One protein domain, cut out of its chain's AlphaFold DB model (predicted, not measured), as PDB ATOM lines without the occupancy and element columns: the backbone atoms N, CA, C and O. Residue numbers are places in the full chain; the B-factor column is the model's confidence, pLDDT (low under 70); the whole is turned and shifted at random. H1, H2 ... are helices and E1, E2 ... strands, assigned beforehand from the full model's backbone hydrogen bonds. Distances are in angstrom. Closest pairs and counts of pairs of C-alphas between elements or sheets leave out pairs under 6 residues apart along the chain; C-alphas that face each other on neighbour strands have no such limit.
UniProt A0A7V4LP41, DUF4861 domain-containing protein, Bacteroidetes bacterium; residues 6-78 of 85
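What this domain is: This is residues 6 to 78 of the 85 residues of the protein "DUF4861 domain-containing protein" of Bacteroidetes bacterium (UniProt A0A7V4LP41). Look for a flat, loosely built model in which a short two-strand ladder, E1 beside E4, lies between helix H1 over one of its faces and a long strand hairpin, E2 and E3, on the other side. The contacts between these three parts are few, and loops make up much of the outline. Of the 73 residues printed, 36 are in named elements, under half, in the order E1 E2 E3 E4 H1; both two-strand sheets are antiparallel, and the class is mixed, helices and strands. The whole is loose, with a radius of gyration of the C-alphas of 14.7 A and spans of 43 by 42 by 15 A.

How they stand to each other: Start with E1, residues 6 to 9, and its antiparallel neighbour E4, residues 47 to 51, at 156 degrees; N 9 and O 47 are 2.9 A apart, within hydrogen-bond range. Next find the hairpin of E2, residues 15 to 20, and E3, residues 32 to 36, antiparallel at 157 degrees, with N 35 and O 17 at 2.8 A. The closest C-alphas of E1 and E3 are those of Leu 8 and Ala 34, 8.0 A apart. Turn to H1, residues 62 to 77: its closest C-alpha to E1 is Ala 73, 6.5 A from that of Ile 9. E2 and H1 are apart. In H1 every O i to N i+4 pair is within hydrogen-bond range.

Where its parts are: Find C-alpha 6 at (-39.026, 11.064, -94.215), where E1 begins. E2 covers 15.5 A, E3 13.2 A and E4 12.7 A. H1 runs 22.5 A to C-alpha 77 at (-52.314, -3.757, -91.701).

The domain as a whole: The C-alphas of Asn 40 and Ser 55 are the farthest apart, 42.9 A. The printed part has no cut. The link from E2 to E3 is long, and in it residues 25 to 29 have pLDDT under 70.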
ATOM      1  N   LEU A   6     -39.165  12.196 -93.297       90.75
ATOM      2  CA  LEU A   6     -39.026  11.064 -94.215       90.75
ATOM      3  C   LEU A   6     -39.315   9.775 -93.449       90.75
ATOM      4  O   LEU A   6     -38.827   9.595 -92.333       90.75
ATOM      5  N   GLY A   7     -40.103   8.877 -94.037       92.31
ATOM      6  CA  GLY A   7     -40.526   7.644 -93.375       92.31
ATOM      7  C   GLY A   7     -40.602   6.452 -94.318       92.31
ATOM      8  O   GLY A   7     -40.962   6.593 -95.486       92.31
ATOM      9  N   LEU A   8     -40.291   5.266 -93.791       94.50
ATOM     10  CA  LEU A   8     -40.510   3.979 -94.451       94.50
ATOM     11  C   LEU A   8     -41.441   3.126 -93.589       94.50
ATOM     12  O   LEU A   8     -41.193   2.954 -92.397       94.50
ATOM     13  N   ILE A   9     -42.480   2.560 -94.200       95.06
ATOM     14  CA  ILE A   9     -43.327   1.532 -93.587       95.06
ATOM     15  C   ILE A   9     -43.056   0.212 -94.300       95.06
ATOM     16  O   ILE A   9     -43.232   0.104 -95.515       95.06
ATOM     17  N   ILE A  10     -42.615  -0.781 -93.529       93.75
ATOM     18  CA  ILE A  10     -42.204  -2.102 -94.012       93.75
ATOM     19  C   ILE A  10     -42.962  -3.166 -93.204       93.75
ATOM     20  O   ILE A  10     -43.048  -3.035 -91.978       93.75
ATOM     21  N   PRO A  11     -43.495  -4.220 -93.849       91.50
ATOM     22  CA  PRO A  11     -44.090  -5.361 -93.166       91.50
ATOM     23  C   PRO A  11     -43.144  -5.973 -92.130       91.50
ATOM     24  O   PRO A  11     -41.942  -6.121 -92.364       91.50
ATOM     25  N   ARG A  12     -43.687  -6.329 -90.961       91.31
ATOM     26  CA  ARG A  12     -42.887  -6.803 -89.823       91.31
ATOM     27  C   ARG A  12     -42.126  -8.095 -90.127       91.31
ATOM     28  O   ARG A  12     -41.035  -8.272 -89.599       91.31
ATOM     29  N   ASP A  13     -42.696  -8.969 -90.947       91.75
ATOM     30  CA  ASP A  13     -42.106 -10.237 -91.386       91.75
ATOM     31  C   ASP A  13     -40.938 -10.046 -92.367       91.75
ATOM     32  O   ASP A  13     -40.032 -10.873 -92.404       91.75
ATOM     33  N   ALA A  14     -40.922  -8.936 -93.109       93.19
ATOM     34  CA  ALA A  14     -39.845  -8.587 -94.029       93.19
ATOM     35  C   ALA A  14     -38.780  -7.659 -93.410       93.19
ATOM     36  O   ALA A  14     -37.739  -7.422 -94.022       93.19
ATOM     37  N   TYR A  15     -39.014  -7.099 -92.222       95.06
ATOM     38  CA  TYR A  15     -38.140  -6.088 -91.627       95.06
ATOM     39  C   TYR A  15     -36.961  -6.698 -90.846       95.06
ATOM     40  O   TYR A  15     -37.144  -7.338 -89.813       95.06
ATOM     41  N   LEU A  16     -35.730  -6.423 -91.295       96.69
ATOM     42  CA  LEU A  16     -34.481  -6.931 -90.701       96.69
ATOM     43  C   LEU A  16     -33.693  -5.868 -89.904       96.69
ATOM     44  O   LEU A  16     -32.539  -6.091 -89.518       96.69
ATOM     45  N   GLY A  17     -34.280  -4.691 -89.679       96.06
ATOM     46  CA  GLY A  17     -33.653  -3.568 -88.973       96.06
ATOM     47  C   GLY A  17     -33.316  -2.383 -89.880       96.06
ATOM     48  O   GLY A  17     -33.560  -2.413 -91.082       96.06
ATOM     49  N   TRP A  18     -32.709  -1.346 -89.311       96.12
ATOM     50  CA  TRP A  18     -32.224  -0.163 -90.029       96.12
ATOM     51  C   TRP A  18     -30.755   0.102 -89.697       96.12
ATOM     52  O   TRP A  18     -30.234  -0.436 -88.719       96.12
ATOM     53  N   ASN A  19     -30.074   0.889 -90.529       95.00
ATOM     54  CA  ASN A  19     -28.744   1.413 -90.228       95.00
ATOM     55  C   ASN A  19     -28.477   2.720 -90.998       95.00
ATOM     56  O   ASN A  19     -29.312   3.169 -91.788       95.00
ATOM     57  N   ARG A  20     -27.317   3.334 -90.761       92.00
ATOM     58  CA  ARG A  20     -26.814   4.488 -91.509       92.00
ATOM     59  C   ARG A  20     -25.829   4.022 -92.579       92.00
ATOM     60  O   ARG A  20     -25.017   3.132 -92.325       92.00
ATOM     61  N   ALA A  21     -25.905   4.599 -93.775       87.50
ATOM     62  CA  ALA A  21     -24.866   4.395 -94.777       87.50
ATOM     63  C   ALA A  21     -23.556   5.059 -94.307       87.50
ATOM     64  O   ALA A  21     -23.614   5.998 -93.506       87.50
ATOM     65  N   PRO A  22     -22.384   4.601 -94.780       84.88
ATOM     66  CA  PRO A  22     -21.119   5.263 -94.482       84.88
ATOM     67  C   PRO A  22     -21.178   6.759 -94.812       84.88
ATOM     68  O   PRO A  22     -21.671   7.139 -95.873       84.88
ATOM     69  N   GLU A  23     -20.648   7.602 -93.923       80.94
ATOM     70  CA  GLU A  23     -20.518   9.052 -94.134       80.94
ATOM     71  C   GLU A  23     -19.340   9.351 -95.076       80.94
ATOM     72  O   GLU A  23     -18.349   9.966 -94.691       80.94
ATOM     73  N   ALA A  24     -19.401   8.831 -96.301       75.06
ATOM     74  CA  ALA A  24     -18.351   8.974 -97.301       75.06
ATOM     75  C   ALA A  24     -18.903   9.676 -98.548       75.06
ATOM     76  O   ALA A  24     -19.838   9.186 -99.179       75.06
ATOM     77  N   GLY A  25     -18.304  10.811 -98.912       68.06
ATOM     78  CA  GLY A  25     -18.717  11.635-100.051       68.06
ATOM     79  C   GLY A  25     -18.872  13.108 -99.672       68.06
ATOM     80  O   GLY A  25     -18.956  13.447 -98.496       68.06
ATOM     81  N   HIS A  26     -18.878  13.989-100.674       64.31
ATOM     82  CA  HIS A  26     -18.911  15.441-100.459       64.31
ATOM     83  C   HIS A  26     -20.330  16.025-100.316       64.31
ATOM     84  O   HIS A  26     -20.464  17.097 -99.735       64.31
ATOM     85  N   ASP A  27     -21.375  15.313-100.768       68.19
ATOM     86  CA  ASP A  27     -22.709  15.916-100.950       68.19
ATOM     87  C   ASP A  27     -23.827  15.306-100.083       68.19
ATOM     88  O   ASP A  27     -24.732  16.018 -99.653       68.19
ATOM     89  N   VAL A  28     -23.784  13.999 -99.783       67.44
ATOM     90  CA  VAL A  28     -24.803  13.321 -98.956       67.44
ATOM     91  C   VAL A  28     -24.154  12.775 -97.691       67.44
ATOM     92  O   VAL A  28     -23.584  11.690 -97.677       67.44
ATOM     93  N   VAL A  29     -24.250  13.546 -96.611       69.69
ATOM     94  CA  VAL A  29     -23.592  13.237 -95.328       69.69
ATOM     95  C   VAL A  29     -24.449  12.380 -94.385       69.69
ATOM     96  O   VAL A  29     -23.936  11.784 -93.438       69.69
ATOM     97  N   SER A  30     -25.757  12.266 -94.638       81.56
ATOM     98  CA  SER A  30     -26.699  11.573 -93.747       81.56
ATOM     99  C   SER A  30     -27.708  10.739 -94.529       81.56
ATOM    100  O   SER A  30     -28.778  11.217 -94.895       81.56
ATOM    101  N   THR A  31     -27.384   9.466 -94.753       87.69
ATOM    102  CA  THR A  31     -28.301   8.495 -95.365       87.69
ATOM    103  C   THR A  31     -28.645   7.394 -94.377       87.69
ATOM    104  O   THR A  31     -27.762   6.769 -93.792       87.69
ATOM    105  N   TYR A  32     -29.936   7.117 -94.240       90.69
ATOM    106  CA  TYR A  32     -30.465   6.009 -93.454       90.69
ATOM    107  C   TYR A  32     -31.104   5.001 -94.400       90.69
ATOM    108  O   TYR A  32     -31.690   5.381 -95.413       90.69
ATOM    109  N   TYR A  33     -30.998   3.718 -94.074       92.75
ATOM    110  CA  TYR A  33     -31.603   2.654 -94.864       92.75
ATOM    111  C   TYR A  33     -32.221   1.580 -93.971       92.75
ATOM    112  O   TYR A  33     -31.779   1.342 -92.844       92.75
ATOM    113  N   ALA A  34     -33.240   0.908 -94.500       94.88
ATOM    114  CA  ALA A  34     -33.815  -0.285 -93.901       94.88
ATOM    115  C   ALA A  34     -33.250  -1.540 -94.576       94.88
ATOM    116  O   ALA A  34     -33.025  -1.569 -95.785       94.88
ATOM    117  N   LYS A  35     -33.037  -2.588 -93.788       95.81
ATOM    118  CA  LYS A  35     -32.710  -3.929 -94.261       95.81
ATOM    119  C   LYS A  35     -34.013  -4.702 -94.408       95.81
ATOM    120  O   LYS A  35     -34.800  -4.772 -93.463       95.81
ATOM    121  N   ILE A  36     -34.220  -5.279 -95.582       94.38
ATOM    122  CA  ILE A  36     -35.450  -5.979 -95.943       94.38
ATOM    123  C   ILE A  36     -35.088  -7.406 -96.357       94.38
ATOM    124  O   ILE A  36     -34.119  -7.609 -97.087       94.38
ATOM    125  N   LEU A  37     -35.847  -8.387 -95.874       94.44
ATOM    126  CA  LEU A  37     -35.730  -9.780 -96.288       94.44
ATOM    127  C   LEU A  37     -36.316  -9.933 -97.692       94.44
ATOM    128  O   LEU A  37     -37.529  -9.852 -97.863       94.44
ATOM    129  N   ALA A  38     -35.458 -10.151 -98.685       90.00
ATOM    130  CA  ALA A  38     -35.869 -10.463-100.048       90.00
ATOM    131  C   ALA A  38     -35.721 -11.968-100.298       90.00
ATOM    132  O   ALA A  38     -34.653 -12.536-100.067       90.00
ATOM    133  N   GLU A  39     -36.785 -12.604-100.782       92.12
ATOM    134  CA  GLU A  39     -36.810 -14.027-101.122       92.12
ATOM    135  C   GLU A  39     -37.126 -14.200-102.610       92.12
ATOM    136  O   GLU A  39     -37.835 -13.388-103.215       92.12
ATOM    137  N   ASN A  40     -36.609 -15.269-103.217       93.12
ATOM    138  CA  ASN A  40     -36.851 -15.551-104.630       93.12
ATOM    139  C   ASN A  40     -38.355 -15.661-104.906       93.12
ATOM    140  O   ASN A  40     -39.067 -16.387-104.218       93.12
ATOM    141  N   TYR A  41     -38.814 -14.960-105.945       91.50
ATOM    142  CA  TYR A  41     -40.210 -14.958-106.394       91.50
ATOM    143  C   TYR A  41     -41.235 -14.458-105.357       91.50
ATOM    144  O   TYR A  41     -42.436 -14.609-105.578       91.50
ATOM    145  N   ARG A  42     -40.798 -13.819-104.260       90.44
ATOM    146  CA  ARG A  42     -41.685 -13.206-103.264       90.44
ATOM    147  C   ARG A  42     -41.535 -11.680-103.290       90.44
ATOM    148  O   ARG A  42     -40.496 -11.168-102.871       90.44
ATOM    149  N   PRO A  43     -42.540 -10.928-103.772       89.94
ATOM    150  CA  PRO A  43     -42.481  -9.473-103.735       89.94
ATOM    151  C   PRO A  43     -42.539  -8.977-102.288       89.94
ATOM    152  O   PRO A  43     -43.315  -9.488-101.478       89.94
ATOM    153  N   VAL A  44     -41.753  -7.946-101.982       89.50
ATOM    154  CA  VAL A  44     -41.860  -7.215-100.717       89.50
ATOM    155  C   VAL A  44     -42.441  -5.840-100.990       89.50
ATOM    156  O   VAL A  44     -41.853  -5.032-101.706       89.50
ATOM    157  N   THR A  45     -43.597  -5.570-100.396       88.62
ATOM    158  CA  THR A  45     -44.260  -4.270-100.490       88.62
ATOM    159  C   THR A  45     -43.803  -3.386 -99.341       88.62
ATOM    160  O   THR A  45     -43.887  -3.782 -98.184       88.62
ATOM    161  N   PHE A  46     -43.376  -2.166 -99.640       91.94
ATOM    162  CA  PHE A  46     -43.115  -1.124 -98.649       91.94
ATOM    163  C   PHE A  46     -43.713   0.197 -99.134       91.94
ATOM    164  O   PHE A  46     -44.020   0.350-100.317       91.94
ATOM    165  N   ARG A  47     -43.887   1.157 -98.226       94.00
ATOM    166  CA  ARG A  47     -44.287   2.526 -98.574       94.00
ATOM    167  C   ARG A  47     -43.256   3.518 -98.076       94.00
ATOM    168  O   ARG A  47     -42.752   3.376 -96.962       94.00
ATOM    169  N   PHE A  48     -42.968   4.519 -98.898       93.88
ATOM    170  CA  PHE A  48     -42.164   5.668 -98.510       93.88
ATOM    171  C   PHE A  48     -43.060   6.898 -98.380       93.88
ATOM    172  O   PHE A  48     -44.026   7.051 -99.126       93.88
ATOM    173  N   TYR A  49     -42.727   7.759 -97.429       92.69
ATOM    174  CA  TYR A  49     -43.452   8.986 -97.134       92.69
ATOM    175  C   TYR A  49     -42.469  10.155 -97.132       92.69
ATOM    176  O   TYR A  49     -41.425  10.088 -96.477       92.69
ATOM    177  N   ALA A  50     -42.815  11.211 -97.871       90.62
ATOM    178  CA  ALA A  50     -42.122  12.493 -97.863       90.62
ATOM    179  C   ALA A  50     -43.091  13.568 -97.361       90.62
ATOM    180  O   ALA A  50     -44.021  13.965 -98.059       90.62
ATOM    181  N   CYS A  51     -42.892  13.990 -96.118       86.75
ATOM    182  CA  CYS A  51     -43.804  14.826 -95.347       86.75
ATOM    183  C   CYS A  51     -43.121  16.158 -95.031       86.75
ATOM    184  O   CYS A  51     -42.525  16.331 -93.967       86.75
ATOM    185  N   TRP A  52     -43.121  17.062 -96.010       83.62
ATOM    186  CA  TRP A  52     -42.311  18.292 -95.992       83.62
ATOM    187  C   TRP A  52     -43.131  19.573 -95.827       83.62
ATOM    188  O   TRP A  52     -42.573  20.648 -95.629       83.62
ATOM    189  N   GLU A  53     -44.453  19.477 -95.918       82.44
ATOM    190  CA  GLU A  53     -45.324  20.641 -95.885       82.44
ATOM    191  C   GLU A  53     -45.619  21.065 -94.438       82.44
ATOM    192  O   GLU A  53     -46.485  20.505 -93.774       82.44
ATOM    193  N   VAL A  54     -44.898  22.080 -93.950       73.56
ATOM    194  CA  VAL A  54     -45.034  22.609 -92.575       73.56
ATOM    195  C   VAL A  54     -46.419  23.227 -92.317       73.56
ATOM    196  O   VAL A  54     -46.843  23.337 -91.166       73.56
ATOM    197  N   SER A  55     -47.149  23.617 -93.371       80.38
ATOM    198  CA  SER A  55     -48.538  24.083 -93.251       80.38
ATOM    199  C   SER A  55     -49.478  22.962 -92.773       80.38
ATOM    200  O   SER A  55     -50.487  23.239 -92.117       80.38
ATOM    201  N   ASP A  56     -49.118  21.697 -93.019       83.31
ATOM    202  CA  ASP A  56     -49.792  20.542 -92.452       83.31
ATOM    203  C   ASP A  56     -49.313  20.309 -91.016       83.31
ATOM    204  O   ASP A  56     -48.178  19.910 -90.739       83.31
ATOM    205  N   LYS A  57     -50.228  20.513 -90.064       84.50
ATOM    206  CA  LYS A  57     -49.955  20.360 -88.631       84.50
ATOM    207  C   LYS A  57     -49.465  18.959 -88.258       84.50
ATOM    208  O   LYS A  57     -48.792  18.825 -87.239       84.50
ATOM    209  N   ARG A  58     -49.766  17.936 -89.065       85.38
ATOM    210  CA  ARG A  58     -49.273  16.566 -88.859       85.38
ATOM    211  C   ARG A  58     -47.762  16.465 -89.039       85.38
ATOM    212  O   ARG A  58     -47.155  15.579 -88.463       85.38
ATOM    213  N   PHE A  59     -47.145  17.356 -89.810       87.50
ATOM    214  CA  PHE A  59     -45.705  17.327 -90.103       87.50
ATOM    215  C   PHE A  59     -44.931  18.415 -89.352       87.50
ATOM    216  O   PHE A  59     -43.704  18.415 -89.341       87.50
ATOM    217  N   ALA A  60     -45.644  19.315 -88.669       84.81
ATOM    218  CA  ALA A  60     -45.062  20.425 -87.921       84.81
ATOM    219  C   ALA A  60     -44.304  19.996 -86.646       84.81
ATOM    220  O   ALA A  60     -43.556  20.796 -86.082       84.81
ATOM    221  N   SER A  61     -44.481  18.756 -86.173       87.75
ATOM    222  CA  SER A  61     -43.755  18.202 -85.026       87.75
ATOM    223  C   SER A  61     -43.361  16.742 -85.247       87.75
ATOM    224  O   SER A  61     -44.010  16.006 -85.989       87.75
ATOM    225  N   GLN A  62     -42.300  16.302 -84.563       87.50
ATOM    226  CA  GLN A  62     -41.864  14.903 -84.592       87.50
ATOM    227  C   GLN A  62     -42.958  13.953 -84.085       87.50
ATOM    228  O   GLN A  62     -43.156  12.886 -84.659       87.50
ATOM    229  N   GLU A  63     -43.663  14.334 -83.019       90.94
ATOM    230  CA  GLU A  63     -44.759  13.545 -82.455       90.94
ATOM    231  C   GLU A  63     -45.912  13.402 -83.453       90.94
ATOM    232  O   GLU A  63     -46.319  12.281 -83.750       90.94
ATOM    233  N   GLY A  64     -46.347  14.512 -84.065       90.06
ATOM    234  CA  GLY A  64     -47.394  14.497 -85.088       90.06
ATOM    235  C   GLY A  64     -47.016  13.636 -86.292       90.06
ATOM    236  O   GLY A  64     -47.837  12.856 -86.778       90.06
ATOM    237  N   PHE A  65     -45.754  13.709 -86.724       91.19
ATOM    238  CA  PHE A  65     -45.260  12.886 -87.823       91.19
ATOM    239  C   PHE A  65     -45.278  11.400 -87.452       91.19
ATOM    240  O   PHE A  65     -45.744  10.573 -88.235       91.19
ATOM    241  N   LEU A  66     -44.817  11.040 -86.251       92.31
ATOM    242  CA  LEU A  66     -44.828   9.652 -85.783       92.31
ATOM    243  C   LEU A  66     -46.247   9.099 -85.644       92.31
ATOM    244  O   LEU A  66     -46.478   7.942 -85.997       92.31
ATOM    245  N   ASP A  67     -47.194   9.894 -85.156       94.06
ATOM    246  CA  ASP A  67     -48.587   9.468 -85.037       94.06
ATOM    247  C   ASP A  67     -49.245   9.282 -86.402       94.06
ATOM    248  O   ASP A  67     -49.898   8.261 -86.627       94.06
ATOM    249  N   TYR A  68     -48.971  10.177 -87.353       93.31
ATOM    250  CA  TYR A  68     -49.381   9.996 -88.743       93.31
ATOM    251  C   TYR A  68     -48.819   8.697 -89.342       93.31
ATOM    252  O   TYR A  68     -49.557   7.907 -89.930       93.31
ATOM    253  N   MET A  69     -47.531   8.408 -89.132       94.44
ATOM    254  CA  MET A  69     -46.912   7.170 -89.619       94.44
ATOM    255  C   MET A  69     -47.536   5.911 -88.993       94.44
ATOM    256  O   MET A  69     -47.688   4.898 -89.679       94.44
ATOM    257  N   LYS A  70     -47.926   5.950 -87.709       94.25
ATOM    258  CA  LYS A  70     -48.643   4.841 -87.052       94.25
ATOM    259  C   LYS A  70     -50.036   4.641 -87.644       94.25
ATOM    260  O   LYS A  70     -50.435   3.499 -87.864       94.25
ATOM    261  N   GLU A  71     -50.765   5.724 -87.905       94.38
ATOM    262  CA  GLU A  71     -52.087   5.670 -88.536       94.38
ATOM    263  C   GLU A  71     -52.001   5.018 -89.924       94.38
ATOM    264  O   GLU A  71     -52.748   4.087 -90.234       94.38
ATOM    265  N   GLU A  72     -51.034   5.447 -90.735       93.62
ATOM    266  CA  GLU A  72     -50.777   4.888 -92.060       93.62
ATOM    267  C   GLU A  72     -50.372   3.408 -92.008       93.62
ATOM    268  O   GLU A  72     -50.881   2.597 -92.789       93.62
ATOM    269  N   ALA A  73     -49.528   3.023 -91.046       92.94
ATOM    270  CA  ALA A  73     -49.181   1.621 -90.818       92.94
ATOM    271  C   ALA A  73     -50.415   0.785 -90.434       92.94
ATOM    272  O   ALA A  73     -50.576  -0.338 -90.915       92.94
ATOM    273  N   GLY A  74     -51.316   1.344 -89.620       91.94
ATOM    274  CA  GLY A  74     -52.588   0.719 -89.257       91.94
ATOM    275  C   GLY A  74     -53.487   0.469 -90.470       91.94
ATOM    276  O   GLY A  74     -53.965  -0.649 -90.657       91.94
ATOM    277  N   LYS A  75     -53.650   1.466 -91.349       89.81
ATOM    278  CA  LYS A  75     -54.419   1.326 -92.602       89.81
ATOM    279  C   LYS A  75     -53.847   0.249 -93.525       89.81
ATOM    280  O   LYS A  75     -54.600  -0.419 -94.228       89.81
ATOM    281  N   MET A  76     -52.524   0.079 -93.540       85.25
ATOM    282  CA  MET A  76     -51.872  -0.983 -94.313       85.25
ATOM    283  C   MET A  76     -52.100  -2.372 -93.714       85.25
ATOM    284  O   MET A  76     -52.288  -3.325 -94.465       85.25
ATOM    285  N   ALA A  77     -52.072  -2.491 -92.387       85.31
ATOM    286  CA  ALA A  77     -52.314  -3.757 -91.701       85.31
ATOM    287  C   ALA A  77     -53.781  -4.208 -91.812       85.31
ATOM    288  O   ALA A  77     -54.052  -5.407 -91.855       85.31
ATOM    289  N   PHE A  78     -54.714  -3.254 -91.894       85.56
ATOM    290  CA  PHE A  78     -56.156  -3.500 -91.947       85.56
ATOM    291  C   PHE A  78     -56.803  -2.747 -93.122       85.56
ATOM    292  O   PHE A  78     -57.493  -1.746 -92.911       85.56
TER     293      PHE A  78